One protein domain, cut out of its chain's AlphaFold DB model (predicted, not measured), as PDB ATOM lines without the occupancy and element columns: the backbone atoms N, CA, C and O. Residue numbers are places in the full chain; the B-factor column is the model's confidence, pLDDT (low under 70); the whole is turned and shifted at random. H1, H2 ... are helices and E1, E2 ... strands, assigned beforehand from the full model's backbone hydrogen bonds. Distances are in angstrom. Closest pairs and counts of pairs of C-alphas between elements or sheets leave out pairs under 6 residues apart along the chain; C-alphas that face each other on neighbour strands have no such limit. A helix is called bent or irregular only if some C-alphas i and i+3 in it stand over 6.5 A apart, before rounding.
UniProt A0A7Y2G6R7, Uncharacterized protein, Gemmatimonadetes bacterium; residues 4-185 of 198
ATOM      1  N   VAL A   4      44.767 -21.480 -32.125       82.44
ATOM      2  CA  VAL A   4      43.601 -20.687 -31.720       82.44
ATOM      3  C   VAL A   4      42.872 -21.349 -30.548       82.44
ATOM      4  O   VAL A   4      42.557 -20.688 -29.565       82.44
ATOM      5  N   ASN A   5      42.678 -22.670 -30.597       85.94
ATOM      6  CA  ASN A   5      41.997 -23.416 -29.537       85.94
ATOM      7  C   ASN A   5      42.749 -23.314 -28.204       85.94
ATOM      8  O   ASN A   5      42.154 -23.052 -27.168       85.94
ATOM      9  N   GLN A   6      44.077 -23.450 -28.240       85.00
ATOM     10  CA  GLN A   6      44.905 -23.342 -27.038       85.00
ATOM     11  C   GLN A   6      44.864 -21.933 -26.421       85.00
ATOM     12  O   GLN A   6      44.882 -21.792 -25.197       85.00
ATOM     13  N   ALA A   7      44.817 -20.890 -27.256       86.25
ATOM     14  CA  ALA A   7      44.680 -19.510 -26.796       86.25
ATOM     15  C   ALA A   7      43.301 -19.264 -26.147       86.25
ATOM     16  O   ALA A   7      43.204 -18.632 -25.091       86.25
ATOM     17  N   LEU A   8      42.240 -19.811 -26.747       88.75
ATOM     18  CA  LEU A   8      40.860 -19.674 -26.275       88.75
ATOM     19  C   LEU A   8      40.564 -20.481 -25.009       88.75
ATOM     20  O   LEU A   8      39.822 -20.024 -24.141       88.75
ATOM     21  N   GLU A   9      41.158 -21.664 -24.858       88.25
ATOM     22  CA  GLU A   9      41.007 -22.484 -23.652       88.25
ATOM     23  C   GLU A   9      41.409 -21.720 -22.389       88.25
ATOM     24  O   GLU A   9      40.730 -21.841 -21.374       88.25
ATOM     25  N   ARG A  10      42.470 -20.905 -22.468       85.31
ATOM     26  CA  ARG A  10      42.990 -20.114 -21.342       85.31
ATOM     27  C   ARG A  10      42.192 -18.840 -21.080       85.31
ATOM     28  O   ARG A  10      41.963 -18.507 -19.922       85.31
ATOM     29  N   SER A  11      41.798 -18.124 -22.131       87.62
ATOM     30  CA  SER A  11      41.077 -16.849 -21.997       87.62
ATOM     31  C   SER A  11      39.645 -17.052 -21.504       87.62
ATOM     32  O   SER A  11      39.180 -16.330 -20.627       87.62
ATOM     33  N   LEU A  12      38.966 -18.096 -21.980       89.81
ATOM     34  CA  LEU A  12      37.561 -18.362 -21.662       89.81
ATOM     35  C   LEU A  12      37.341 -19.103 -20.325       89.81
ATOM     36  O   LEU A  12      36.216 -19.497 -20.030       89.81
ATOM     37  N   VAL A  13      38.376 -19.304 -19.496       87.56
ATOM     38  CA  VAL A  13      38.234 -19.951 -18.169       87.56
ATOM     39  C   VAL A  13      37.299 -19.162 -17.252       87.56
ATOM     40  O   VAL A  13      36.512 -19.755 -16.522       87.56
ATOM     41  N   ASN A  14      37.362 -17.830 -17.315       86.19
ATOM     42  CA  ASN A  14      36.575 -16.926 -16.474       86.19
ATOM     43  C   ASN A  14      35.449 -16.251 -17.268       86.19
ATOM     44  O   ASN A  14      35.145 -15.080 -17.042       86.19
ATOM     45  N   PHE A  15      34.886 -16.953 -18.251       91.00
ATOM     46  CA  PHE A  15      33.814 -16.402 -19.068       91.00
ATOM     47  C   PHE A  15      32.562 -16.167 -18.196       91.00
ATOM     48  O   PHE A  15      32.114 -17.096 -17.524       91.00
ATOM     49  N   PRO A  16      32.003 -14.944 -18.154       89.19
ATOM     50  CA  PRO A  16      31.070 -14.514 -17.103       89.19
ATOM     51  C   PRO A  16      29.601 -14.898 -17.366       89.19
ATOM     52  O   PRO A  16      28.699 -14.284 -16.790       89.19
ATOM     53  N   LEU A  17      29.352 -15.856 -18.262       88.38
ATOM     54  CA  LEU A  17      28.015 -16.337 -18.607       88.38
ATOM     55  C   LEU A  17      27.800 -17.754 -18.081       88.38
ATOM     56  O   LEU A  17      28.717 -18.575 -18.059       88.38
ATOM     57  N   GLU A  18      26.566 -18.042 -17.684       86.19
ATOM     58  CA  GLU A  18      26.170 -19.370 -17.228       86.19
ATOM     59  C   GLU A  18      26.019 -20.332 -18.410       86.19
ATOM     60  O   GLU A  18      25.535 -19.962 -19.483       86.19
ATOM     61  N   SER A  19      26.411 -21.591 -18.208       84.12
ATOM     62  CA  SER A  19      26.222 -22.644 -19.209       84.12
ATOM     63  C   SER A  19      24.753 -22.739 -19.628       84.12
ATOM     64  O   SER A  19      23.873 -22.758 -18.768       84.12
ATOM     65  N   GLY A  20      24.489 -22.848 -20.930       84.38
ATOM     66  CA  GLY A  20      23.136 -22.872 -21.496       84.38
ATOM     67  C   GLY A  20      22.652 -21.528 -22.043       84.38
ATOM     68  O   GLY A  20      21.653 -21.511 -22.759       84.38
ATOM     69  N   ALA A  21      23.354 -20.422 -21.771       87.94
ATOM     70  CA  ALA A  21      23.022 -19.121 -22.350       87.94
ATOM     71  C   ALA A  21      23.211 -19.092 -23.881       87.94
ATOM     72  O   ALA A  21      24.078 -19.785 -24.428       87.94
ATOM     73  N   SER A  22      22.400 -18.269 -24.556       90.44
ATOM     74  CA  SER A  22      22.624 -17.860 -25.949       90.44
ATOM     75  C   SER A  22      23.739 -16.817 -25.992       90.44
ATOM     76  O   SER A  22      23.784 -15.950 -25.122       90.44
ATOM     77  N   VAL A  23      24.650 -16.910 -26.957       91.44
ATOM     78  CA  VAL A  23      25.725 -15.938 -27.185       91.44
ATOM     79  C   VAL A  23      25.855 -15.692 -28.678       91.44
ATOM     80  O   VAL A  23      26.050 -16.627 -29.458       91.44
ATOM     81  N   VAL A  24      25.816 -14.424 -29.068       91.88
ATOM     82  CA  VAL A  24      26.118 -14.015 -30.440       91.88
ATOM     83  C   VAL A  24      27.616 -13.760 -30.542       91.88
ATOM     84  O   VAL A  24      28.172 -13.008 -29.748       91.88
ATOM     85  N   VAL A  25      28.288 -14.380 -31.507       92.69
ATOM     86  CA  VAL A  25      29.716 -14.183 -31.775       92.69
ATOM     87  C   VAL A  25      29.863 -13.383 -33.058       92.69
ATOM     88  O   VAL A  25      29.416 -13.826 -34.116       92.69
ATOM     89  N   ARG A  26      30.525 -12.226 -32.973       91.88
ATOM     90  CA  ARG A  26      30.708 -11.326 -34.116       91.88
ATOM     91  C   ARG A  26      32.143 -10.788 -34.189       91.88
ATOM     92  O   ARG A  26      32.673 -10.341 -33.177       91.88
ATOM     93  N   PRO A  27      32.795 -10.787 -35.359       91.56
ATOM     94  CA  PRO A  27      34.058 -10.079 -35.532       91.56
ATOM     95  C   PRO A  27      33.843  -8.557 -35.559       91.56
ATOM     96  O   PRO A  27      32.919  -8.067 -36.205       91.56
ATOM     97  N   SER A  28      34.734  -7.808 -34.910       87.69
ATOM     98  CA  SER A  28      34.707  -6.334 -34.869       87.69
ATOM     99  C   SER A  28      35.352  -5.668 -36.089       87.69
ATOM    100  O   SER A  28      35.286  -4.454 -36.237       87.69
ATOM    101  N   GLN A  29      36.023  -6.442 -36.940       85.50
ATOM    102  CA  GLN A  29      36.775  -5.952 -38.095       85.50
ATOM    103  C   GLN A  29      36.689  -6.947 -39.249       85.50
ATOM    104  O   GLN A  29      36.179  -8.052 -39.078       85.50
ATOM    105  N   THR A  30      37.267  -6.604 -40.402       83.44
ATOM    106  CA  THR A  30      37.523  -7.556 -41.491       83.44
ATOM    107  C   THR A  30      38.969  -8.065 -41.429       83.44
ATOM    108  O   THR A  30      39.904  -7.313 -41.178       83.44
ATOM    109  N   HIS A  31      39.171  -9.373 -41.593       82.06
ATOM    110  CA  HIS A  31      40.478 -10.030 -41.517       82.06
ATOM    111  C   HIS A  31      40.383 -11.435 -42.139       82.06
ATOM    112  O   HIS A  31      39.395 -12.145 -41.953       82.06
ATOM    113  N   GLU A  32      41.411 -11.890 -42.859       80.44
ATOM    114  CA  GLU A  32      41.340 -13.146 -43.634       80.44
ATOM    115  C   GLU A  32      41.160 -14.405 -42.770       80.44
ATOM    116  O   GLU A  32      40.605 -15.414 -43.202       80.44
ATOM    117  N   SER A  33      41.617 -14.342 -41.519       83.50
ATOM    118  CA  SER A  33      41.480 -15.430 -40.545       83.50
ATOM    119  C   SER A  33      40.114 -15.475 -39.851       83.50
ATOM    120  O   SER A  33      39.876 -16.432 -39.118       83.50
ATOM    121  N   ILE A  34      39.215 -14.504 -40.078       86.19
ATOM    122  CA  ILE A  34      37.922 -14.405 -39.372       86.19
ATOM    123  C   ILE A  34      37.152 -15.701 -39.448       86.19
ATOM    124  O   ILE A  34      36.849 -16.252 -38.405       86.19
ATOM    125  N   ARG A  35      36.932 -16.238 -40.653       84.62
ATOM    126  CA  ARG A  35      36.121 -17.447 -40.834       84.62
ATOM    127  C   ARG A  35      36.622 -18.621 -39.990       84.62
ATOM    128  O   ARG A  35      35.832 -19.390 -39.460       84.62
ATOM    129  N   VAL A  36      37.943 -18.773 -39.885       86.31
ATOM    130  CA  VAL A  36      38.552 -19.842 -39.082       86.31
ATOM    131  C   VAL A  36      38.420 -19.532 -37.593       86.31
ATOM    132  O   VAL A  36      38.117 -20.427 -36.813       86.31
ATOM    133  N   VAL A  37      38.635 -18.280 -37.191       88.25
ATOM    134  CA  VAL A  37      38.548 -17.857 -35.790       88.25
ATOM    135  C   VAL A  37      37.107 -17.925 -35.271       88.25
ATOM    136  O   VAL A  37      36.915 -18.479 -34.193       88.25
ATOM    137  N   SER A  38      36.104 -17.455 -36.028       90.50
ATOM    138  CA  SER A  38      34.687 -17.494 -35.630       90.50
ATOM    139  C   SER A  38      34.244 -18.914 -35.315       90.50
ATOM    140  O   SER A  38      33.655 -19.152 -34.267       90.50
ATOM    141  N   GLU A  39      34.571 -19.863 -36.199       89.69
ATOM    142  CA  GLU A  39      34.169 -21.257 -36.020       89.69
ATOM    143  C   GLU A  39      34.836 -21.867 -34.788       89.69
ATOM    144  O   GLU A  39      34.177 -22.506 -33.978       89.69
ATOM    145  N   VAL A  40      36.133 -21.607 -34.583       90.75
ATOM    146  CA  VAL A  40      36.847 -22.140 -33.415       90.75
ATOM    147  C   VAL A  40      36.320 -21.528 -32.113       90.75
ATOM    148  O   VAL A  40      36.185 -22.250 -31.125       90.75
ATOM    149  N   ILE A  41      35.998 -20.229 -32.082       92.12
ATOM    150  CA  ILE A  41      35.346 -19.595 -30.923       92.12
ATOM    151  C   ILE A  41      33.983 -20.242 -30.671       92.12
ATOM    152  O   ILE A  41      33.700 -20.647 -29.541       92.12
ATOM    153  N   ALA A  42      33.167 -20.384 -31.715       92.56
ATOM    154  CA  ALA A  42      31.840 -20.967 -31.606       92.56
ATOM    155  C   ALA A  42      31.893 -22.412 -31.100       92.56
ATOM    156  O   ALA A  42      31.171 -22.754 -30.169       92.56
ATOM    157  N   ASP A  43      32.802 -23.235 -31.619       92.75
ATOM    158  CA  ASP A  43      33.005 -24.609 -31.160       92.75
ATOM    159  C   ASP A  43      33.452 -24.676 -29.696       92.75
ATOM    160  O   ASP A  43      32.953 -25.506 -28.936       92.75
ATOM    161  N   ASN A  44      34.336 -23.771 -29.261       92.19
ATOM    162  CA  ASN A  44      34.765 -23.684 -27.861       92.19
ATOM    163  C   ASN A  44      33.619 -23.325 -26.911       92.19
ATOM    164  O   ASN A  44      33.579 -23.804 -25.777       92.19
ATOM    165  N   LEU A  45      32.713 -22.452 -27.341       93.00
ATOM    166  CA  LEU A  45      31.545 -22.065 -26.558       93.00
ATOM    167  C   LEU A  45      30.482 -23.175 -26.571       93.00
ATOM    168  O   LEU A  45      30.005 -23.581 -25.511       93.00
ATOM    169  N   ARG A  46      30.187 -23.771 -27.730       93.75
ATOM    170  CA  ARG A  46      29.282 -24.929 -27.841       93.75
ATOM    171  C   ARG A  46      29.753 -26.099 -26.975       93.75
ATOM    172  O   ARG A  46      28.952 -26.695 -26.262       93.75
ATOM    173  N   ALA A  47      31.058 -26.389 -26.960       91.62
ATOM    174  CA  ALA A  47      31.648 -27.433 -26.118       91.62
ATOM    175  C   ALA A  47      31.495 -27.162 -24.609       91.62
ATOM    176  O   ALA A  47      31.491 -28.098 -23.813       91.62
ATOM    177  N   ARG A  48      31.340 -25.893 -24.212       91.25
ATOM    178  CA  ARG A  48      31.035 -25.470 -22.836       91.25
ATOM    179  C   ARG A  48      29.529 -25.385 -22.545       91.25
ATOM    180  O   ARG A  48      29.148 -25.015 -21.438       91.25
ATOM    181  N   GLY A  49      28.679 -25.753 -23.506       91.81
ATOM    182  CA  GLY A  49      27.226 -25.816 -23.351       91.81
ATOM    183  C   GLY A  49      26.482 -24.522 -23.683       91.81
ATOM    184  O   GLY A  49      25.328 -24.391 -23.290       91.81
ATOM    185  N   PHE A  50      27.107 -23.565 -24.373       92.62
ATOM    186  CA  PHE A  50      26.425 -22.357 -24.851       92.62
ATOM    187  C   PHE A  50      25.710 -22.610 -26.184       92.62
ATOM    188  O   PHE A  50      26.191 -23.374 -27.026       92.62
ATOM    189  N   THR A  51      24.587 -21.924 -26.401       91.94
ATOM    190  CA  THR A  51      23.979 -21.816 -27.734       91.94
ATOM    191  C   THR A  51      24.657 -20.661 -28.454       91.94
ATOM    192  O   THR A  51      24.733 -19.570 -27.901       91.94
ATOM    193  N   VAL A  52      25.205 -20.895 -29.648       92.69
ATOM    194  CA  VAL A  52      26.041 -19.897 -30.330       92.69
ATOM    195  C   VAL A  52      25.498 -19.576 -31.708       92.69
ATOM    196  O   VAL A  52      25.387 -20.472 -32.550       92.69
ATOM    197  N   GLU A  53      25.268 -18.292 -31.949       91.56
ATOM    198  CA  GLU A  53      24.996 -17.734 -33.268       91.56
ATOM    199  C   GLU A  53      26.242 -16.999 -33.771       91.56
ATOM    200  O   GLU A  53      26.778 -16.133 -33.084       91.56
ATOM    201  N   VAL A  54      26.732 -17.359 -34.957       90.19
ATOM    202  CA  VAL A  54      27.882 -16.690 -35.580       90.19
ATOM    203  C   VAL A  54      27.364 -15.701 -36.608       90.19
ATOM    204  O   VAL A  54      26.590 -16.082 -37.485       90.19
ATOM    205  N   GLN A  55      27.818 -14.458 -36.511       87.38
ATOM    206  CA  GLN A  55      27.453 -13.395 -37.436       87.38
ATOM    207  C   GLN A  55      28.675 -12.858 -38.175       87.38
ATOM    208  O   GLN A  55      29.804 -12.898 -37.676       87.38
ATOM    209  N   ASP A  56      28.424 -12.355 -39.377       83.12
ATOM    210  CA  ASP A  56      29.416 -11.664 -40.189       83.12
ATOM    211  C   ASP A  56      29.818 -10.321 -39.550       83.12
ATOM    212  O   ASP A  56      29.077  -9.786 -38.715       83.12
ATOM    213  N   PRO A  57      31.003  -9.777 -39.896       80.00
ATOM    214  CA  PRO A  57      31.406  -8.459 -39.419       80.00
ATOM    215  C   PRO A  57      30.366  -7.419 -39.803       80.00
ATOM    216  O   PRO A  57      29.783  -7.475 -40.889       80.00
ATOM    217  N   GLU A  58      30.168  -6.454 -38.911       73.94
ATOM    218  CA  GLU A  58      29.306  -5.327 -39.218       73.94
ATOM    219  C   GLU A  58      29.895  -4.591 -40.430       73.94
ATOM    220  O   GLU A  58      31.101  -4.315 -40.458       73.94
ATOM    221  N   PRO A  59      29.092  -4.354 -41.475       66.44
ATOM    222  CA  PRO A  59      29.589  -3.705 -42.669       66.44
ATOM    223  C   PRO A  59      30.023  -2.292 -42.303       66.44
ATOM    224  O   PRO A  59      29.270  -1.529 -41.699       66.44
ATOM    225  N   GLU A  60      31.255  -1.955 -42.663       65.19
ATOM    226  CA  GLU A  60      31.799  -0.627 -42.431       65.19
ATOM    227  C   GLU A  60      31.010   0.375 -43.282       65.19
ATOM    228  O   GLU A  60      31.102   0.383 -44.513       65.19
ATOM    229  N   ILE A  61      30.178   1.185 -42.624       66.56
ATOM    230  CA  ILE A  61      29.387   2.219 -43.288       66.56
ATOM    231  C   ILE A  61      30.348   3.338 -43.681       66.56
ATOM    232  O   ILE A  61      30.718   4.178 -42.863       66.56
ATOM    233  N   THR A  62      30.764   3.337 -44.943       66.38
ATOM    234  CA  THR A  62      31.590   4.401 -45.515       66.38
ATOM    235  C   THR A  62      30.724   5.448 -46.213       66.38
ATOM    236  O   THR A  62      29.651   5.146 -46.744       66.38
ATOM    237  N   ASP A  63      31.202   6.695 -46.250       70.38
ATOM    238  CA  ASP A  63      30.512   7.813 -46.917       70.38
ATOM    239  C   ASP A  63      30.345   7.603 -48.436       70.38
ATOM    240  O   ASP A  63      29.529   8.266 -49.074       70.38
ATOM    241  N   GLU A  64      31.088   6.660 -49.021       74.50
ATOM    242  CA  GLU A  64      31.020   6.292 -50.440       74.50
ATOM    243  C   GLU A  64      29.876   5.312 -50.763       74.50
ATOM    244  O   GLU A  64      29.609   5.029 -51.935       74.50
ATOM    245  N   MET A  65      29.179   4.787 -49.750       69.56
ATOM    246  CA  MET A  65      28.071   3.862 -49.965       69.56
ATOM    247  C   MET A  65      26.828   4.572 -50.525       69.56
ATOM    248  O   MET A  65      26.426   5.619 -50.009       69.56
ATOM    249  N   PRO A  66      26.139   3.977 -51.520       78.19
ATOM    250  CA  PRO A  66      24.838   4.463 -51.963       78.19
ATOM    251  C   PRO A  66      23.866   4.561 -50.783       78.19
ATOM    252  O   PRO A  66      23.759   3.629 -49.989       78.19
ATOM    253  N   GLU A  67      23.106   5.652 -50.695       73.38
ATOM    254  CA  GLU A  67      22.146   5.909 -49.605       73.38
ATOM    255  C   GLU A  67      21.151   4.748 -49.410       73.38
ATOM    256  O   GLU A  67      20.836   4.360 -48.293       73.38
ATOM    257  N   GLN A  68      20.753   4.098 -50.506       71.75
ATOM    258  CA  GLN A  68      19.895   2.908 -50.497       71.75
ATOM    259  C   GLN A  68      20.567   1.682 -49.861       71.75
ATOM    260  O   GLN A  68      19.897   0.894 -49.202       71.75
ATOM    261  N   ALA A  69      21.882   1.521 -50.038       66.56
ATOM    262  CA  ALA A  69      22.649   0.454 -49.398       66.56
ATOM    263  C   ALA A  69      22.864   0.743 -47.907       66.56
ATOM    264  O   ALA A  69      22.848  -0.185 -47.107       66.56
ATOM    265  N   ARG A  70      22.999   2.020 -47.521       63.91
ATOM    266  CA  ARG A  70      23.057   2.434 -46.110       63.91
ATOM    267  C   ARG A  70      21.745   2.151 -45.380       63.91
ATOM    268  O   ARG A  70      21.773   1.498 -44.346       63.91
ATOM    269  N   ILE A  71      20.609   2.553 -45.955       67.31
ATOM    270  CA  ILE A  71      19.277   2.289 -45.382       67.31
ATOM    271  C   ILE A  71      19.011   0.779 -45.301       67.31
ATOM    272  O   ILE A  71      18.550   0.291 -44.277       67.31
ATOM    273  N   ALA A  72      19.364   0.015 -46.342       65.00
ATOM    274  CA  ALA A  72      19.208  -1.440 -46.327       65.00
ATOM    275  C   ALA A  72      20.081  -2.126 -45.261       65.00
ATOM    276  O   ALA A  72      19.649  -3.112 -44.672       65.00
ATOM    277  N   LEU A  73      21.284  -1.608 -44.990       64.88
ATOM    278  CA  LEU A  73      22.160  -2.101 -43.925       64.88
ATOM    279  C   LEU A  73      21.648  -1.748 -42.525       64.88
ATOM    280  O   LEU A  73      21.701  -2.591 -41.633       64.88
ATOM    281  N   GLU A  74      21.100  -0.545 -42.352       62.72
ATOM    282  CA  GLU A  74      20.421  -0.134 -41.118       62.72
ATOM    283  C   GLU A  74      19.168  -0.992 -40.853       62.72
ATOM    284  O   GLU A  74      18.917  -1.387 -39.714       62.72
ATOM    285  N   GLU A  75      18.420  -1.363 -41.898       59.16
ATOM    286  CA  GLU A  75      17.263  -2.265 -41.808       59.16
ATOM    287  C   GLU A  75      17.651  -3.753 -41.665       59.16
ATOM    288  O   GLU A  75      16.897  -4.529 -41.077       59.16
ATOM    289  N   GLN A  76      18.825  -4.176 -42.151       57.06
ATOM    290  CA  GLN A  76      19.327  -5.557 -42.035       57.06
ATOM    291  C   GLN A  76      19.927  -5.902 -40.666       57.06
ATOM    292  O   GLN A  76      20.181  -7.080 -40.413       57.06
ATOM    293  N   GLY A  77      20.080  -4.944 -39.746       50.75
ATOM    294  CA  GLY A  77      20.470  -5.209 -38.349       50.75
ATOM    295  C   GLY A  77      19.475  -6.082 -37.557       50.75
ATOM    296  O   GLY A  77      19.677  -6.362 -36.373       50.75
ATOM    297  N   VAL A  78      18.389  -6.519 -38.198       47.56
ATOM    298  CA  VAL A  78      17.294  -7.308 -37.635       47.56
ATOM    299  C   VAL A  78      17.651  -8.797 -37.654       47.56
ATOM    300  O   VAL A  78      17.338  -9.540 -38.580       47.56
ATOM    301  N   GLY A  79      18.300  -9.231 -36.581       46.06
ATOM    302  CA  GLY A  79      18.529 -10.648 -36.279       46.06
ATOM    303  C   GLY A  79      18.938 -10.895 -34.831       46.06
ATOM    304  O   GLY A  79      18.686 -11.964 -34.293       46.06
ATOM    305  N   ILE A  80      19.488  -9.881 -34.161       51.19
ATOM    306  CA  ILE A  80      19.794  -9.961 -32.737       51.19
ATOM    307  C   ILE A  80      18.477  -9.870 -31.967       51.19
ATOM    308  O   ILE A  80      17.816  -8.824 -31.984       51.19
ATOM    309  N   HIS A  81      18.100 -10.935 -31.254       55.97
ATOM    310  CA  HIS A  81      17.202 -10.748 -30.124       55.97
ATOM    311  C   HIS A  81      17.881  -9.738 -29.202       55.97
ATOM    312  O   HIS A  81      18.992 -10.000 -28.752       55.97
ATOM    313  N   PRO A  82      17.270  -8.571 -28.944       58.16
ATOM    314  CA  PRO A  82      17.957  -7.461 -28.301       58.16
ATOM    315  C   PRO A  82      18.578  -7.812 -26.943       58.16
ATOM    316  O   PRO A  82      19.410  -7.062 -26.464       58.16
ATOM    317  N   GLU A  83      18.186  -8.909 -26.309       69.00
ATOM    318  CA  GLU A  83      18.673  -9.294 -24.985       69.00
ATOM    319  C   GLU A  83      19.860 -10.267 -25.008       69.00
ATOM    320  O   GLU A  83      20.439 -10.527 -23.953       69.00
ATOM    321  N   ASP A  84      20.261 -10.776 -26.178       82.75
ATOM    322  CA  ASP A  84      21.332 -11.765 -26.253       82.75
ATOM    323  C   ASP A  84      22.714 -11.107 -26.055       82.75
ATOM    324  O   ASP A  84      23.018 -10.077 -26.667       82.75
ATOM    325  N   PRO A  85      23.579 -11.680 -25.199       90.69
ATOM    326  CA  PRO A  85      24.921 -11.167 -24.976       90.69
ATOM    327  C   PRO A  85      25.784 -11.332 -26.236       90.69
ATOM    328  O   PRO A  85      25.835 -12.402 -26.852       90.69
ATOM    329  N   LEU A  86      26.497 -10.264 -26.595       91.19
ATOM    330  CA  LEU A  86      27.339 -10.177 -27.783       91.19
ATOM    331  C   LEU A  86      28.808 -10.347 -27.394       91.19
ATOM    332  O   LEU A  86      29.382  -9.515 -26.695       91.19
ATOM    333  N   LEU A  87      29.431 -11.413 -27.882       93.44
ATOM    334  CA  LEU A  87      30.872 -11.606 -27.850       93.44
ATOM    335  C   LEU A  87      31.478 -11.064 -29.147       93.44
ATOM    336  O   LEU A  87      31.475 -11.736 -30.183       93.44
ATOM    337  N   SER A  88      32.013  -9.850 -29.076       92.50
ATOM    338  CA  SER A  88      32.816  -9.278 -30.142       92.50
ATOM    339  C   SER A  88      34.279  -9.709 -30.027       92.50
ATOM    340  O   SER A  88      34.786  -9.976 -28.931       92.50
ATOM    341  N   TYR A  89      34.970  -9.821 -31.158       93.00
ATOM    342  CA  TYR A  89      36.395 -10.135 -31.153       93.00
ATOM    343  C   TYR A  89      37.167  -9.458 -32.281       93.00
ATOM    344  O   TYR A  89      36.664  -9.259 -33.388       93.00
ATOM    345  N   GLU A  90      38.429  -9.161 -32.004       92.25
ATOM    346  CA  GLU A  90      39.370  -8.539 -32.926       92.25
ATOM    347  C   GLU A  90      40.582  -9.452 -33.128       92.25
ATOM    348  O   GLU A  90      41.072 -10.076 -32.186       92.25
ATOM    349  N   VAL A  91      41.061  -9.555 -34.370       89.44
ATOM    350  CA  VAL A  91      42.271 -10.317 -34.699       89.44
ATOM    351  C   VAL A  91      43.426  -9.331 -34.818       89.44
ATOM    352  O   VAL A  91      43.620  -8.731 -35.872       89.44
ATOM    353  N   LEU A  92      44.196  -9.170 -33.745       88.75
ATOM    354  CA  LEU A  92      45.313  -8.223 -33.707       88.75
ATOM    355  C   LEU A  92      46.489  -8.697 -34.563       88.75
ATOM    356  O   LEU A  92      47.146  -7.913 -35.246       88.75
ATOM    357  N   ALA A  93      46.760 -10.001 -34.526       83.06
ATOM    358  CA  ALA A  93      47.786 -10.621 -35.345       83.06
ATOM    359  C   ALA A  93      47.412 -12.062 -35.676       83.06
ATOM    360  O   ALA A  93      46.966 -12.823 -34.822       83.06
ATOM    361  N   SER A  94      47.655 -12.458 -36.919       83.12
ATOM    362  CA  SER A  94      47.618 -13.846 -37.368       83.12
ATOM    363  C   SER A  94      48.814 -14.037 -38.275       83.12
ATOM    364  O   SER A  94      48.928 -13.373 -39.307       83.12
ATOM    365  N   SER A  95      49.757 -14.878 -37.873       78.25
ATOM    366  CA  SER A  95      50.974 -15.062 -38.648       78.25
ATOM    367  C   SER A  95      51.423 -16.505 -38.679       78.25
ATOM    368  O   SER A  95      51.095 -17.342 -37.833       78.25
ATOM    369  N   TYR A  96      52.188 -16.786 -39.723       73.31
ATOM    370  CA  TYR A  96      52.757 -18.085 -39.956       73.31
ATOM    371  C   TYR A  96      54.150 -17.911 -40.553       73.31
ATOM    372  O   TYR A  96      54.308 -17.386 -41.658       73.31
ATOM    373  N   GLU A  97      55.166 -18.378 -39.835       76.19
ATOM    374  CA  GLU A  97      56.566 -18.218 -40.210       76.19
ATOM    375  C   GLU A  97      57.258 -19.573 -40.368       76.19
ATOM    376  O   GLU A  97      57.129 -20.475 -39.541       76.19
ATOM    377  N   ILE A  98      58.033 -19.729 -41.441       74.75
ATOM    378  CA  ILE A  98      58.913 -20.886 -41.614       74.75
ATOM    379  C   ILE A  98      60.249 -20.571 -40.947       74.75
ATOM    380  O   ILE A  98      61.072 -19.849 -41.503       74.75
ATOM    381  N   VAL A  99      60.488 -21.168 -39.785       75.25
ATOM    382  CA  VAL A  99      61.662 -20.862 -38.959       75.25
ATOM    383  C   VAL A  99      62.875 -21.683 -39.375       75.25
ATOM    384  O   VAL A  99      64.013 -21.209 -39.351       75.25
ATOM    385  N   ARG A 100      62.669 -22.940 -39.777       72.25
ATOM    386  CA  ARG A 100      63.785 -23.802 -40.165       72.25
ATOM    387  C   ARG A 100      63.373 -24.813 -41.213       72.25
ATOM    388  O   ARG A 100      62.323 -25.427 -41.133       72.25
ATOM    389  N   ALA A 101      64.251 -25.059 -42.176       72.62
ATOM    390  CA  ALA A 101      64.115 -26.197 -43.068       72.62
ATOM    391  C   ALA A 101      65.294 -27.142 -42.874       72.62
ATOM    392  O   ALA A 101      66.449 -26.747 -43.031       72.62
ATOM    393  N   ARG A 102      65.006 -28.396 -42.533       69.88
ATOM    394  CA  ARG A 102      66.014 -29.438 -42.353       69.88
ATOM    395  C   ARG A 102      65.854 -30.500 -43.428       69.88
ATOM    396  O   ARG A 102      64.766 -30.761 -43.930       69.88
ATOM    397  N   ARG A 103      66.960 -31.137 -43.785       70.94
ATOM    398  CA  ARG A 103      66.956 -32.377 -44.556       70.94
ATOM    399  C   ARG A 103      67.735 -33.396 -43.740       70.94
ATOM    400  O   ARG A 103      68.841 -33.096 -43.309       70.94
ATOM    401  N   ALA A 104      67.153 -34.569 -43.499       63.78
ATOM    402  CA  ALA A 104      67.775 -35.575 -42.636       63.78
ATOM    403  C   ALA A 104      69.117 -36.104 -43.191       63.78
ATOM    404  O   ALA A 104      69.938 -36.597 -42.424       63.78
ATOM    405  N   ARG A 105      69.344 -36.012 -44.515       63.41
ATOM    406  CA  ARG A 105      70.563 -36.423 -45.249       63.41
ATOM    407  C   ARG A 105      70.747 -35.560 -46.515       63.41
ATOM    408  O   ARG A 105      69.834 -34.817 -46.863       63.41
ATOM    409  N   TYR A 106      71.866 -35.681 -47.246       59.19
ATOM    410  CA  TYR A 106      72.090 -34.983 -48.539       59.19
ATOM    411  C   TYR A 106      70.950 -35.223 -49.557       59.19
ATOM    412  O   TYR A 106      70.531 -34.312 -50.275       59.19
ATOM    413  N   VAL A 107      70.352 -36.419 -49.544       54.41
ATOM    414  CA  VAL A 107      69.164 -36.789 -50.327       54.41
ATOM    415  C   VAL A 107      68.082 -37.295 -49.368       54.41
ATOM    416  O   VAL A 107      68.355 -38.155 -48.536       54.41
ATOM    417  N   GLY A 108      66.871 -36.731 -49.435       57.59
ATOM    418  CA  GLY A 108      65.754 -37.135 -48.574       57.59
ATOM    419  C   GLY A 108      64.669 -36.065 -48.404       57.59
ATOM    420  O   GLY A 108      64.850 -34.926 -48.857       57.59
ATOM    421  N   PRO A 109      63.540 -36.414 -47.757       60.88
ATOM    422  CA  PRO A 109      62.435 -35.491 -47.536       60.88
ATOM    423  C   PRO A 109      62.895 -34.305 -46.683       60.88
ATOM    424  O   PRO A 109      63.564 -34.459 -45.660       60.88
ATOM    425  N   ARG A 110      62.560 -33.100 -47.146       71.38
ATOM    426  CA  ARG A 110      62.810 -31.854 -46.420       71.38
ATOM    427  C   ARG A 110      61.728 -31.726 -45.349       71.38
ATOM    428  O   ARG A 110      60.552 -31.820 -45.684       71.38
ATOM    429  N   SER A 111      62.103 -31.554 -44.090       75.62
ATOM    430  CA  SER A 111      61.191 -31.128 -43.032       75.62
ATOM    431  C   SER A 111      61.261 -29.615 -42.883       75.62
ATOM    432  O   SER A 111      62.296 -28.991 -43.136       75.62
ATOM    433  N   ILE A 112      60.135 -29.020 -42.532       78.44
ATOM    434  CA  ILE A 112      59.969 -27.592 -42.326       78.44
ATOM    435  C   ILE A 112      59.378 -27.417 -40.937       78.44
ATOM    436  O   ILE A 112      58.312 -27.943 -40.636       78.44
ATOM    437  N   GLU A 113      60.106 -26.692 -40.107       78.12
ATOM    438  CA  GLU A 113      59.667 -26.181 -38.824       78.12
ATOM    439  C   GLU A 113      58.965 -24.847 -39.076       78.12
ATOM    440  O   GLU A 113      59.526 -23.940 -39.704       78.12
ATOM    441  N   ARG A 114      57.716 -24.773 -38.637       79.00
ATOM    442  CA  ARG A 114      56.813 -23.644 -38.813       79.00
ATOM    443  C   ARG A 114      56.337 -23.165 -37.453       79.00
ATOM    444  O   ARG A 114      56.067 -23.990 -36.588       79.00
ATOM    445  N   VAL A 115      56.219 -21.860 -37.287       81.00
ATOM    446  CA  VAL A 115      55.610 -21.241 -36.115       81.00
ATOM    447  C   VAL A 115      54.326 -20.572 -36.562       81.00
ATOM    448  O   VAL A 115      54.339 -19.801 -37.518       81.00
ATOM    449  N   ALA A 116      53.228 -20.895 -35.892       83.38
ATOM    450  CA  ALA A 116      51.953 -20.218 -36.056       83.38
ATOM    451  C   ALA A 116      51.675 -19.393 -34.800       83.38
ATOM    452  O   ALA A 116      51.855 -19.885 -33.683       83.38
ATOM    453  N   GLU A 117      51.248 -18.152 -34.995       85.69
ATOM    454  CA  GLU A 117      50.942 -17.209 -33.925       85.69
ATOM    455  C   GLU A 117      49.600 -16.534 -34.190       85.69
ATOM    456  O   GLU A 117      49.282 -16.188 -35.331       85.69
ATOM    457  N   ILE A 118      48.814 -16.378 -33.130       87.44
ATOM    458  CA  ILE A 118      47.534 -15.680 -33.147       87.44
ATOM    459  C   ILE A 118      47.425 -14.818 -31.891       87.44
ATOM    460  O   ILE A 118      47.660 -15.310 -30.784       87.44
ATOM    461  N   ASP A 119      47.026 -13.570 -32.087       90.31
ATOM    462  CA  ASP A 119      46.631 -12.638 -31.043       90.31
ATOM    463  C   ASP A 119      45.195 -12.197 -31.305       90.31
ATOM    464  O   ASP A 119      44.875 -11.683 -32.381       90.31
ATOM    465  N   LEU A 120      44.338 -12.420 -30.314       92.12
ATOM    466  CA  LEU A 120      42.932 -12.043 -30.335       92.12
ATOM    467  C   LEU A 120      42.614 -11.189 -29.117       92.12
ATOM    468  O   LEU A 120      43.046 -11.527 -28.014       92.12
ATOM    469  N   ASP A 121      41.768 -10.189 -29.311       94.56
ATOM    470  CA  ASP A 121      41.059  -9.524 -28.224       94.56
ATOM    471  C   ASP A 121      39.583  -9.915 -28.277       94.56
ATOM    472  O   ASP A 121      38.971  -9.983 -29.340       94.56
ATOM    473  N   LEU A 122      39.023 -10.227 -27.116       94.12
ATOM    474  CA  LEU A 122      37.656 -10.687 -26.914       94.12
ATOM    475  C   LEU A 122      36.954  -9.687 -26.003       94.12
ATOM    476  O   LEU A 122      37.487  -9.328 -24.951       94.12
ATOM    477  N   THR A 123      35.749  -9.275 -26.370       93.62
ATOM    478  CA  THR A 123      34.931  -8.349 -25.589       93.62
ATOM    479  C   THR A 123      33.502  -8.857 -25.529       93.62
ATOM    480  O   THR A 123      32.882  -9.124 -26.549       93.62
ATOM    481  N   LEU A 124      32.964  -8.991 -24.323       92.88
ATOM    482  CA  LEU A 124      31.571  -9.337 -24.098       92.88
ATOM    483  C   LEU A 124      30.791  -8.083 -23.713       92.88
ATOM    484  O   LEU A 124      31.106  -7.434 -22.713       92.88
ATOM    485  N   THR A 125      29.743  -7.786 -24.467       89.75
ATOM    486  CA  THR A 125      28.773  -6.735 -24.165       89.75
ATOM    487  C   THR A 125      27.393  -7.345 -23.952       89.75
ATOM    488  O   THR A 125      27.030  -8.363 -24.542       89.75
ATOM    489  N   VAL A 126      26.617  -6.733 -23.065       86.69
ATOM    490  CA  VAL A 126      25.227  -7.109 -22.800       86.69
ATOM    491  C   VAL A 126      24.380  -5.866 -23.013       86.69
ATOM    492  O   VAL A 126      24.770  -4.771 -22.601       86.69
ATOM    493  N   LYS A 127      23.232  -5.997 -23.685       77.12
ATOM    494  CA  LYS A 127      22.371  -4.838 -23.933       77.12
ATOM    495  C   LYS A 127      21.913  -4.220 -22.611       77.12
ATOM    496  O   LYS A 127      21.452  -4.915 -21.712       77.12
ATOM    497  N   GLY A 128      21.997  -2.894 -22.536       71.50
ATOM    498  CA  GLY A 128      21.655  -2.122 -21.340       71.50
ATOM    499  C   GLY A 128      22.853  -1.825 -20.438       71.50
ATOM    500  O   GLY A 128      22.719  -1.006 -19.531       71.50
ATOM    501  N   GLU A 129      24.017  -2.419 -20.707       79.62
ATOM    502  CA  GLU A 129      25.280  -2.049 -20.070       79.62
ATOM    503  C   GLU A 129      26.031  -1.046 -20.972       79.62
ATOM    504  O   GLU A 129      26.241  -1.297 -22.157       79.62
ATOM    505  N   GLU A 130      26.421   0.115 -20.430       75.75
ATOM    506  CA  GLU A 130      27.221   1.118 -21.165       75.75
ATOM    507  C   GLU A 130      28.687   0.688 -21.344       75.75
ATOM    508  O   GLU A 130      29.398   1.206 -22.203       75.75
ATOM    509  N   ALA A 131      29.145  -0.252 -20.520       84.69
ATOM    510  CA  ALA A 131      30.509  -0.755 -20.506       84.69
ATOM    511  C   ALA A 131      30.535  -2.244 -20.872       84.69
ATOM    512  O   ALA A 131      29.559  -2.957 -20.624       84.69
ATOM    513  N   PRO A 132      31.651  -2.745 -21.430       88.81
ATOM    514  CA  PRO A 132      31.811  -4.172 -21.641       88.81
ATOM    515  C   PRO A 132      31.777  -4.906 -20.301       88.81
ATOM    516  O   PRO A 132      32.479  -4.550 -19.353       88.81
ATOM    517  N   ARG A 133      30.988  -5.978 -20.255       91.00
ATOM    518  CA  ARG A 133      30.861  -6.848 -19.086       91.00
ATOM    519  C   ARG A 133      32.148  -7.610 -18.808       91.00
ATOM    520  O   ARG A 133      32.441  -7.962 -17.667       91.00
ATOM    521  N   TRP A 134      32.897  -7.913 -19.866       94.06
ATOM    522  CA  TRP A 134      34.138  -8.664 -19.783       94.06
ATOM    523  C   TRP A 134      35.013  -8.431 -21.005       94.06
ATOM    524  O   TRP A 134      34.517  -8.279 -22.117       94.06
ATOM    525  N   THR A 135      36.322  -8.445 -20.789       93.75
ATOM    526  CA  THR A 135      37.328  -8.403 -21.846       93.75
ATOM    527  C   THR A 135      38.425  -9.417 -21.551       93.75
ATOM    528  O   THR A 135      38.724  -9.724 -20.391       93.75
ATOM    529  N   SER A 136      39.032  -9.968 -22.596       94.06
ATOM    530  CA  SER A 136      40.174 -10.868 -22.466       94.06
ATOM    531  C   SER A 136      41.016 -10.864 -23.725       94.06
ATOM    532  O   SER A 136      40.486 -10.755 -24.825       94.06
ATOM    533  N   SER A 137      42.320 -11.040 -23.559       91.94
ATOM    534  CA  SER A 137      43.237 -11.265 -24.666       91.94
ATOM    535  C   SER A 137      43.643 -12.735 -24.721       91.94
ATOM    536  O   SER A 137      43.932 -13.381 -23.707       91.94
ATOM    537  N   ALA A 138      43.657 -13.288 -25.928       89.88
ATOM    538  CA  ALA A 138      44.024 -14.665 -26.201       89.88
ATOM    539  C   ALA A 138      45.213 -14.688 -27.163       89.88
ATOM    540  O   ALA A 138      45.072 -14.465 -28.363       89.88
ATOM    541  N   ARG A 139      46.391 -15.001 -26.616       89.94
ATOM    542  CA  ARG A 139      47.637 -15.181 -27.369       89.94
ATOM    543  C   ARG A 139      48.017 -16.653 -27.429       89.94
ATOM    544  O   ARG A 139      48.146 -17.320 -26.396       89.94
ATOM    545  N   GLY A 140      48.235 -17.153 -28.639       85.81
ATOM    546  CA  GLY A 140      48.661 -18.521 -28.902       85.81
ATOM    547  C   GLY A 140      49.868 -18.553 -29.824       85.81
ATOM    548  O   GLY A 140      49.904 -17.854 -30.831       85.81
ATOM    549  N   ARG A 141      50.840 -19.406 -29.500       86.12
ATOM    550  CA  ARG A 141      52.005 -19.670 -30.346       86.12
ATOM    551  C   ARG A 141      52.325 -21.154 -30.309       86.12
ATOM    552  O   ARG A 141      52.555 -21.694 -29.229       86.12
ATOM    553  N   ASP A 142      52.370 -21.792 -31.472       83.69
ATOM    554  CA  ASP A 142      52.738 -23.206 -31.598       83.69
ATOM    555  C   ASP A 142      53.812 -23.406 -32.665       83.69
ATOM    556  O   ASP A 142      53.862 -22.689 -33.666       83.69
ATOM    557  N   THR A 143      54.674 -24.395 -32.437       81.00
ATOM    558  CA  THR A 143      55.716 -24.797 -33.385       81.00
ATOM    559  C   THR A 143      55.425 -26.198 -33.888       81.00
ATOM    560  O   THR A 143      55.432 -27.158 -33.123       81.00
ATOM    561  N   GLU A 144      55.248 -26.342 -35.196       76.75
ATOM    562  CA  GLU A 144      55.017 -27.639 -35.822       76.75
ATOM    563  C   GLU A 144      56.155 -27.998 -36.781       76.75
ATOM    564  O   GLU A 144      56.731 -27.147 -37.456       76.75
ATOM    565  N   SER A 145      56.471 -29.289 -36.875       73.12
ATOM    566  CA  SER A 145      57.388 -29.828 -37.877       73.12
ATOM    567  C   SER A 145      56.607 -30.636 -38.908       73.12
ATOM    568  O   SER A 145      56.045 -31.685 -38.598       73.12
ATOM    569  N   VAL A 146      56.590 -30.163 -40.155       72.44
ATOM    570  CA  VAL A 146      55.892 -30.803 -41.277       72.44
ATOM    571  C   VAL A 146      56.854 -31.231 -42.371       72.44
ATOM    572  O   VAL A 146      57.855 -30.580 -42.664       72.44
ATOM    573  N   ILE A 147      56.538 -32.340 -43.035       72.62
ATOM    574  CA  ILE A 147      57.264 -32.759 -44.234       72.62
ATOM    575  C   ILE A 147      56.887 -31.804 -45.372       72.62
ATOM    576  O   ILE A 147      55.711 -31.651 -45.683       72.62
ATOM    577  N   ALA A 148      57.878 -31.195 -46.027       65.12
ATOM    578  CA  ALA A 148      57.695 -30.177 -47.064       65.12
ATOM    579  C   ALA A 148      56.770 -30.626 -48.205       65.12
ATOM    580  O   ALA A 148      56.024 -29.817 -48.743       65.12
ATOM    581  N   SER A 149      56.792 -31.914 -48.559       65.44
ATOM    582  CA  SER A 149      55.930 -32.480 -49.603       65.44
ATOM    583  C   SER A 149      54.447 -32.535 -49.222       65.44
ATOM    584  O   SER A 149      53.617 -32.760 -50.093       65.44
ATOM    585  N   ARG A 150      54.114 -32.358 -47.938       60.59
ATOM    586  CA  ARG A 150      52.743 -32.359 -47.409       60.59
ATOM    587  C   ARG A 150      52.200 -30.957 -47.141       60.59
ATOM    588  O   ARG A 150      51.055 -30.842 -46.730       60.59
ATOM    589  N   VAL A 151      52.996 -29.905 -47.350       58.50
ATOM    590  CA  VAL A 151      52.535 -28.522 -47.174       58.50
ATOM    591  C   VAL A 151      51.752 -28.114 -48.426       58.50
ATOM    592  O   VAL A 151      52.353 -28.026 -49.502       58.50
ATOM    593  N   PRO A 152      50.431 -27.865 -48.336       53.91
ATOM    594  CA  PRO A 152      49.659 -27.383 -49.473       53.91
ATOM    595  C   PRO A 152      50.205 -26.024 -49.915       53.91
ATOM    596  O   PRO A 152      50.411 -25.137 -49.087       53.91
ATOM    597  N   LYS A 153      50.407 -25.824 -51.223       49.16
ATOM    598  CA  LYS A 153      50.825 -24.517 -51.772       49.16
ATOM    599  C   LYS A 153      49.779 -23.410 -51.550       49.16
ATOM    600  O   LYS A 153      50.107 -22.244 -51.721       49.16
ATOM    601  N   SER A 154      48.555 -23.791 -51.183       42.22
ATOM    602  CA  SER A 154      47.365 -22.952 -51.036       42.22
ATOM    603  C   SER A 154      46.901 -22.771 -49.586       42.22
ATOM    604  O   SER A 154      45.739 -22.439 -49.376       42.22
ATOM    605  N   ALA A 155      47.737 -23.052 -48.578       41.25
ATOM    606  CA  ALA A 155      47.355 -22.811 -47.187       41.25
ATOM    607  C   ALA A 155      47.090 -21.304 -46.995       41.25
ATOM    608  O   ALA A 155      48.032 -20.518 -46.957       41.25
ATOM    609  N   GLY A 156      45.808 -20.929 -46.968       38.91
ATOM    610  CA  GLY A 156      45.290 -19.559 -46.936       38.91
ATOM    611  C   GLY A 156      45.469 -18.870 -45.590       38.91
ATOM    612  O   GLY A 156      44.493 -18.463 -44.974       38.91
ATOM    613  N   TYR A 157      46.714 -18.786 -45.134       43.22
ATOM    614  CA  TYR A 157      47.130 -17.894 -44.061       43.22
ATOM    615  C   TYR A 157      47.981 -16.777 -44.670       43.22
ATOM    616  O   TYR A 157      48.749 -17.059 -45.604       43.22
ATOM    617  N   PRO A 158      47.896 -15.544 -44.146       41.47
ATOM    618  CA  PRO A 158      48.712 -14.447 -44.635       41.47
ATOM    619  C   PRO A 158      50.171 -14.841 -44.524       41.47
ATOM    620  O   PRO A 158      50.664 -15.184 -43.445       41.47
ATOM    621  N   ARG A 159      50.899 -14.775 -45.639       42.78
ATOM    622  CA  ARG A 159      52.358 -14.745 -45.572       42.78
ATOM    623  C   ARG A 159      52.741 -13.424 -44.919       42.78
ATOM    624  O   ARG A 159      52.892 -12.421 -45.610       42.78
ATOM    625  N   GLY A 160      52.917 -13.438 -43.600       37.19
ATOM    626  CA  GLY A 160      53.664 -12.394 -42.916       37.19
ATOM    627  C   GLY A 160      55.006 -12.232 -43.627       37.19
ATOM    628  O   GLY A 160      55.685 -13.225 -43.898       37.19
ATOM    629  N   GLY A 161      55.347 -10.997 -43.997       36.25
ATOM    630  CA  GLY A 161      56.550 -10.618 -44.745       36.25
ATOM    631  C   GLY A 161      57.857 -10.798 -43.966       36.25
ATOM    632  O   GLY A 161      58.711  -9.919 -43.982       36.25
ATOM    633  N   GLY A 162      58.019 -11.926 -43.276       36.91
ATOM    634  CA  GLY A 162      59.269 -12.356 -42.674       36.91
ATOM    635  C   GLY A 162      60.187 -12.898 -43.759       36.91
ATOM    636  O   GLY A 162      59.828 -13.810 -44.506       36.91
ATOM    637  N   THR A 163      61.362 -12.283 -43.870       36.25
ATOM    638  CA  THR A 163      62.465 -12.651 -44.757       36.25
ATOM    639  C   THR A 163      62.556 -14.160 -44.951       36.25
ATOM    640  O   THR A 163      62.768 -14.902 -43.992       36.25
ATOM    641  N   GLY A 164      62.419 -14.610 -46.203       33.06
ATOM    642  CA  GLY A 164      62.662 -16.003 -46.562       33.06
ATOM    643  C   GLY A 164      64.006 -16.485 -46.003       33.06
ATOM    644  O   GLY A 164      64.901 -15.668 -45.765       33.06
ATOM    645  N   PRO A 165      64.175 -17.802 -45.785       38.19
ATOM    646  CA  PRO A 165      65.421 -18.337 -45.256       38.19
ATOM    647  C   PRO A 165      66.562 -17.801 -46.114       38.19
ATOM    648  O   PRO A 165      66.552 -18.022 -47.325       38.19
ATOM    649  N   GLN A 166      67.501 -17.070 -45.504       38.00
ATOM    650  CA  GLN A 166      68.692 -16.568 -46.182       38.00
ATOM    651  C   GLN A 166      69.466 -17.766 -46.745       38.00
ATOM    652  O   GLN A 166      70.320 -18.371 -46.100       38.00
ATOM    653  N   THR A 167      69.139 -18.153 -47.972       47.12
ATOM    654  CA  THR A 167      69.970 -18.998 -48.806       47.12
ATOM    655  C   THR A 167      71.151 -18.146 -49.220       47.12
ATOM    656  O   THR A 167      71.044 -17.385 -50.176       47.12
ATOM    657  N   GLY A 168      72.273 -18.255 -48.509       41.81
ATOM    658  CA  GLY A 168      73.516 -17.716 -49.047       41.81
ATOM    659  C   GLY A 168      74.592 -17.266 -48.077       41.81
ATOM    660  O   GLY A 168      75.255 -16.287 -48.384       41.81
ATOM    661  N   GLN A 169      74.889 -18.003 -47.004       35.09
ATOM    662  CA  GLN A 169      76.297 -18.070 -46.598       35.09
ATOM    663  C   GLN A 169      76.980 -19.118 -47.480       35.09
ATOM    664  O   GLN A 169      77.090 -20.296 -47.139       35.09
ATOM    665  N   ARG A 170      77.369 -18.692 -48.689       42.34
ATOM    666  CA  ARG A 170      78.321 -19.436 -49.516       42.34
ATOM    667  C   ARG A 170      79.647 -19.452 -48.761       42.34
ATOM    668  O   ARG A 170      80.290 -18.420 -48.615       42.34
ATOM    669  N   HIS A 171      80.034 -20.618 -48.258       36.69
ATOM    670  CA  HIS A 171      81.376 -20.831 -47.732       36.69
ATOM    671  C   HIS A 171      82.378 -20.698 -48.901       36.69
ATOM    672  O   HIS A 171      82.207 -21.400 -49.902       36.69
ATOM    673  N   PRO A 172      83.432 -19.866 -48.801       41.88
ATOM    674  CA  PRO A 172      84.366 -19.560 -49.900       41.88
ATOM    675  C   PRO A 172      85.301 -20.718 -50.309       41.88
ATOM    676  O   PRO A 172      86.290 -20.511 -51.001       41.88
ATOM    677  N   LEU A 173      85.010 -21.953 -49.890       41.91
ATOM    678  CA  LEU A 173      85.862 -23.129 -50.109       41.91
ATOM    679  C   LEU A 173      85.228 -24.198 -51.011       41.91
ATOM    680  O   LEU A 173      85.866 -25.207 -51.294       41.91
ATOM    681  N   VAL A 174      83.991 -24.001 -51.481       42.62
ATOM    682  CA  VAL A 174      83.298 -24.990 -52.334       42.62
ATOM    683  C   VAL A 174      83.570 -24.759 -53.828       42.62
ATOM    684  O   VAL A 174      83.600 -25.712 -54.605       42.62
ATOM    685  N   GLU A 175      83.843 -23.519 -54.238       34.38
ATOM    686  CA  GLU A 175      84.135 -23.181 -55.640       34.38
ATOM    687  C   GLU A 175      85.413 -23.838 -56.204       34.38
ATOM    688  O   GLU A 175      85.340 -24.363 -57.318       34.38
ATOM    689  N   PRO A 176      86.547 -23.949 -55.477       43.28
ATOM    690  CA  PRO A 176      87.747 -24.587 -56.030       43.28
ATOM    691  C   PRO A 176      87.578 -26.094 -56.281       43.28
ATOM    692  O   PRO A 176      88.190 -26.642 -57.197       43.28
ATOM    693  N   ALA A 177      86.732 -26.773 -55.500       46.19
ATOM    694  CA  ALA A 177      86.537 -28.220 -55.603       46.19
ATOM    695  C   ALA A 177      85.614 -28.606 -56.768       46.19
ATOM    696  O   ALA A 177      85.871 -29.593 -57.458       46.19
ATOM    697  N   ILE A 178      84.563 -27.815 -57.017       51.78
ATOM    698  CA  ILE A 178      83.644 -28.056 -58.138       51.78
ATOM    699  C   ILE A 178      84.353 -27.769 -59.462       51.78
ATOM    700  O   ILE A 178      84.258 -28.580 -60.379       51.78
ATOM    701  N   VAL A 179      85.113 -26.670 -59.551       50.00
ATOM    702  CA  VAL A 179      85.885 -26.342 -60.760       50.00
ATOM    703  C   VAL A 179      86.995 -27.370 -60.994       50.00
ATOM    704  O   VAL A 179      87.141 -27.849 -62.117       50.00
ATOM    705  N   GLY A 180      87.710 -27.797 -59.944       43.81
ATOM    706  CA  GLY A 180      88.690 -28.882 -60.039       43.81
ATOM    707  C   GLY A 180      88.075 -30.181 -60.570       43.81
ATOM    708  O   GLY A 180      88.566 -30.739 -61.548       43.81
ATOM    709  N   GLY A 181      86.943 -30.616 -60.008       42.97
ATOM    710  CA  GLY A 181      86.248 -31.830 -60.444       42.97
ATOM    711  C   GLY A 181      85.716 -31.765 -61.880       42.97
ATOM    712  O   GLY A 181      85.781 -32.760 -62.601       42.97
ATOM    713  N   LEU A 182      85.239 -30.599 -62.329       48.69
ATOM    714  CA  LEU A 182      84.729 -30.409 -63.692       48.69
ATOM    715  C   LEU A 182      85.859 -30.425 -64.729       48.69
ATOM    716  O   LEU A 182      85.714 -31.055 -65.775       48.69
ATOM    717  N   VAL A 183      87.004 -29.805 -64.423       52.25
ATOM    718  CA  VAL A 183      88.181 -29.799 -65.309       52.25
ATOM    719  C   VAL A 183      88.829 -31.185 -65.375       52.25
ATOM    720  O   VAL A 183      89.153 -31.652 -66.466       52.25
ATOM    721  N   THR A 184      88.957 -31.895 -64.247       46.50
ATOM    722  CA  THR A 184      89.468 -33.277 -64.244       46.50
ATOM    723  C   THR A 184      88.511 -34.230 -64.966       46.50
ATOM    724  O   THR A 184      88.961 -35.066 -65.747       46.50
ATOM    725  N   GLY A 185      87.195 -34.072 -64.787       41.91
ATOM    726  CA  GLY A 185      86.185 -34.858 -65.502       41.91
ATOM    727  C   GLY A 185      86.214 -34.638 -67.019       41.91
ATOM    728  O   GLY A 185      86.197 -35.603 -67.781       41.91
TER     729      GLY A 185
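What this domain is: This is residues 4 to 185 of the 198 residues of an uncharacterized protein of Gemmatimonadetes bacterium (UniProt A0A7Y2G6R7). A long, curled, twisted five-stranded sheet has two helices at one end: it curls round H2, while H1 packs beside H2 on E5, and the long strands E3, E4 and E5 run on past them as a twisted ribbon. Residues 63 to 68, on the way into H3, stick out from the body, and so do residues 166 to 185, a tail that ends in H4. The printed part has 182 residues with four named helices and five named strands, in the order H1 E1 H2 E2 H3 E3 E4 E5 H4. The mixed sheet runs E2 E1 E3 E4 E5, and the class is mixed, helices and strands. The whole is only just extended, close to loose, with a radius of gyration of the C-alphas of 24.3 A and spans of 85 by 43 by 25 A.

Where its parts are: Find C-alpha 86 at (27.339, -10.177, -27.783); from there E3, residues 86 to 103, runs 48.4 A. E4, residues 110 to 125, covers 47.8 A and E5, residues 134 to 147, 41.4 A. The short strands are E1, residues 22 to 27, and E2, residues 51 to 54. H1, residues 4 to 14, begins at C-alpha 4 (43.601, -20.687, -31.720) and is irregular: C-alphas 11 and 14 are 7.1 A apart. H2 is residues 34 to 47, 19.6 A long, and H3 residues 67 to 76. H4, residues 175 to 185, ends at C-alpha 185 (86.185, -34.858, -65.502).

How they stand to each other: Start at E3, E4 and E5, a meander, each strand the antiparallel neighbour of the one before, with hairpins E3 and E4, E4 and E5. Look for N 95 and O 117 at 2.9 A, and N 116 and O 142 at 2.9 A. E1 is parallel to E3, with N 87 and O 24 at 2.8 A, and E2 is parallel to E1, with N 25 and O 53 at 2.8 A. E1, H2, E2 form a strand-helix-strand unit, two parallel neighbours with a helix between; E2, H3, E3 form a split one, with E1 between its strands; both crossovers are right-handed. H1 and H2 are on one face of the sheet, two layers. The closest C-alphas of H2 and E2 are Ala 42 and Val 52, 6.0 A. H1 is over E5, at a height over the sheet of 5.5 A, and only just along the strands, at 27 degrees to E5 on the local plane. H1 and H2 touch, closest at the C-alphas of Asn 5 and Val 40, 6.6 A, at a steep tilt of 48 degrees, the same way. H3 and H4 are not on the sheet and are apart. Every O i to N i+4 pair is within hydrogen-bond range in H3 and H4; H1 has 4 of 7 and H2 9 of 10.

The domain as a whole: The two farthest C-alphas, Gly 128 and Thr 184, are 86.1 A apart. The printed part has no cut. The links E2 to H3 and E5 to H4 are long. Mean pLDDT of the printed part is 73.3; look for values under 70 at, among others, residues 69 to 83 and 148 to 185.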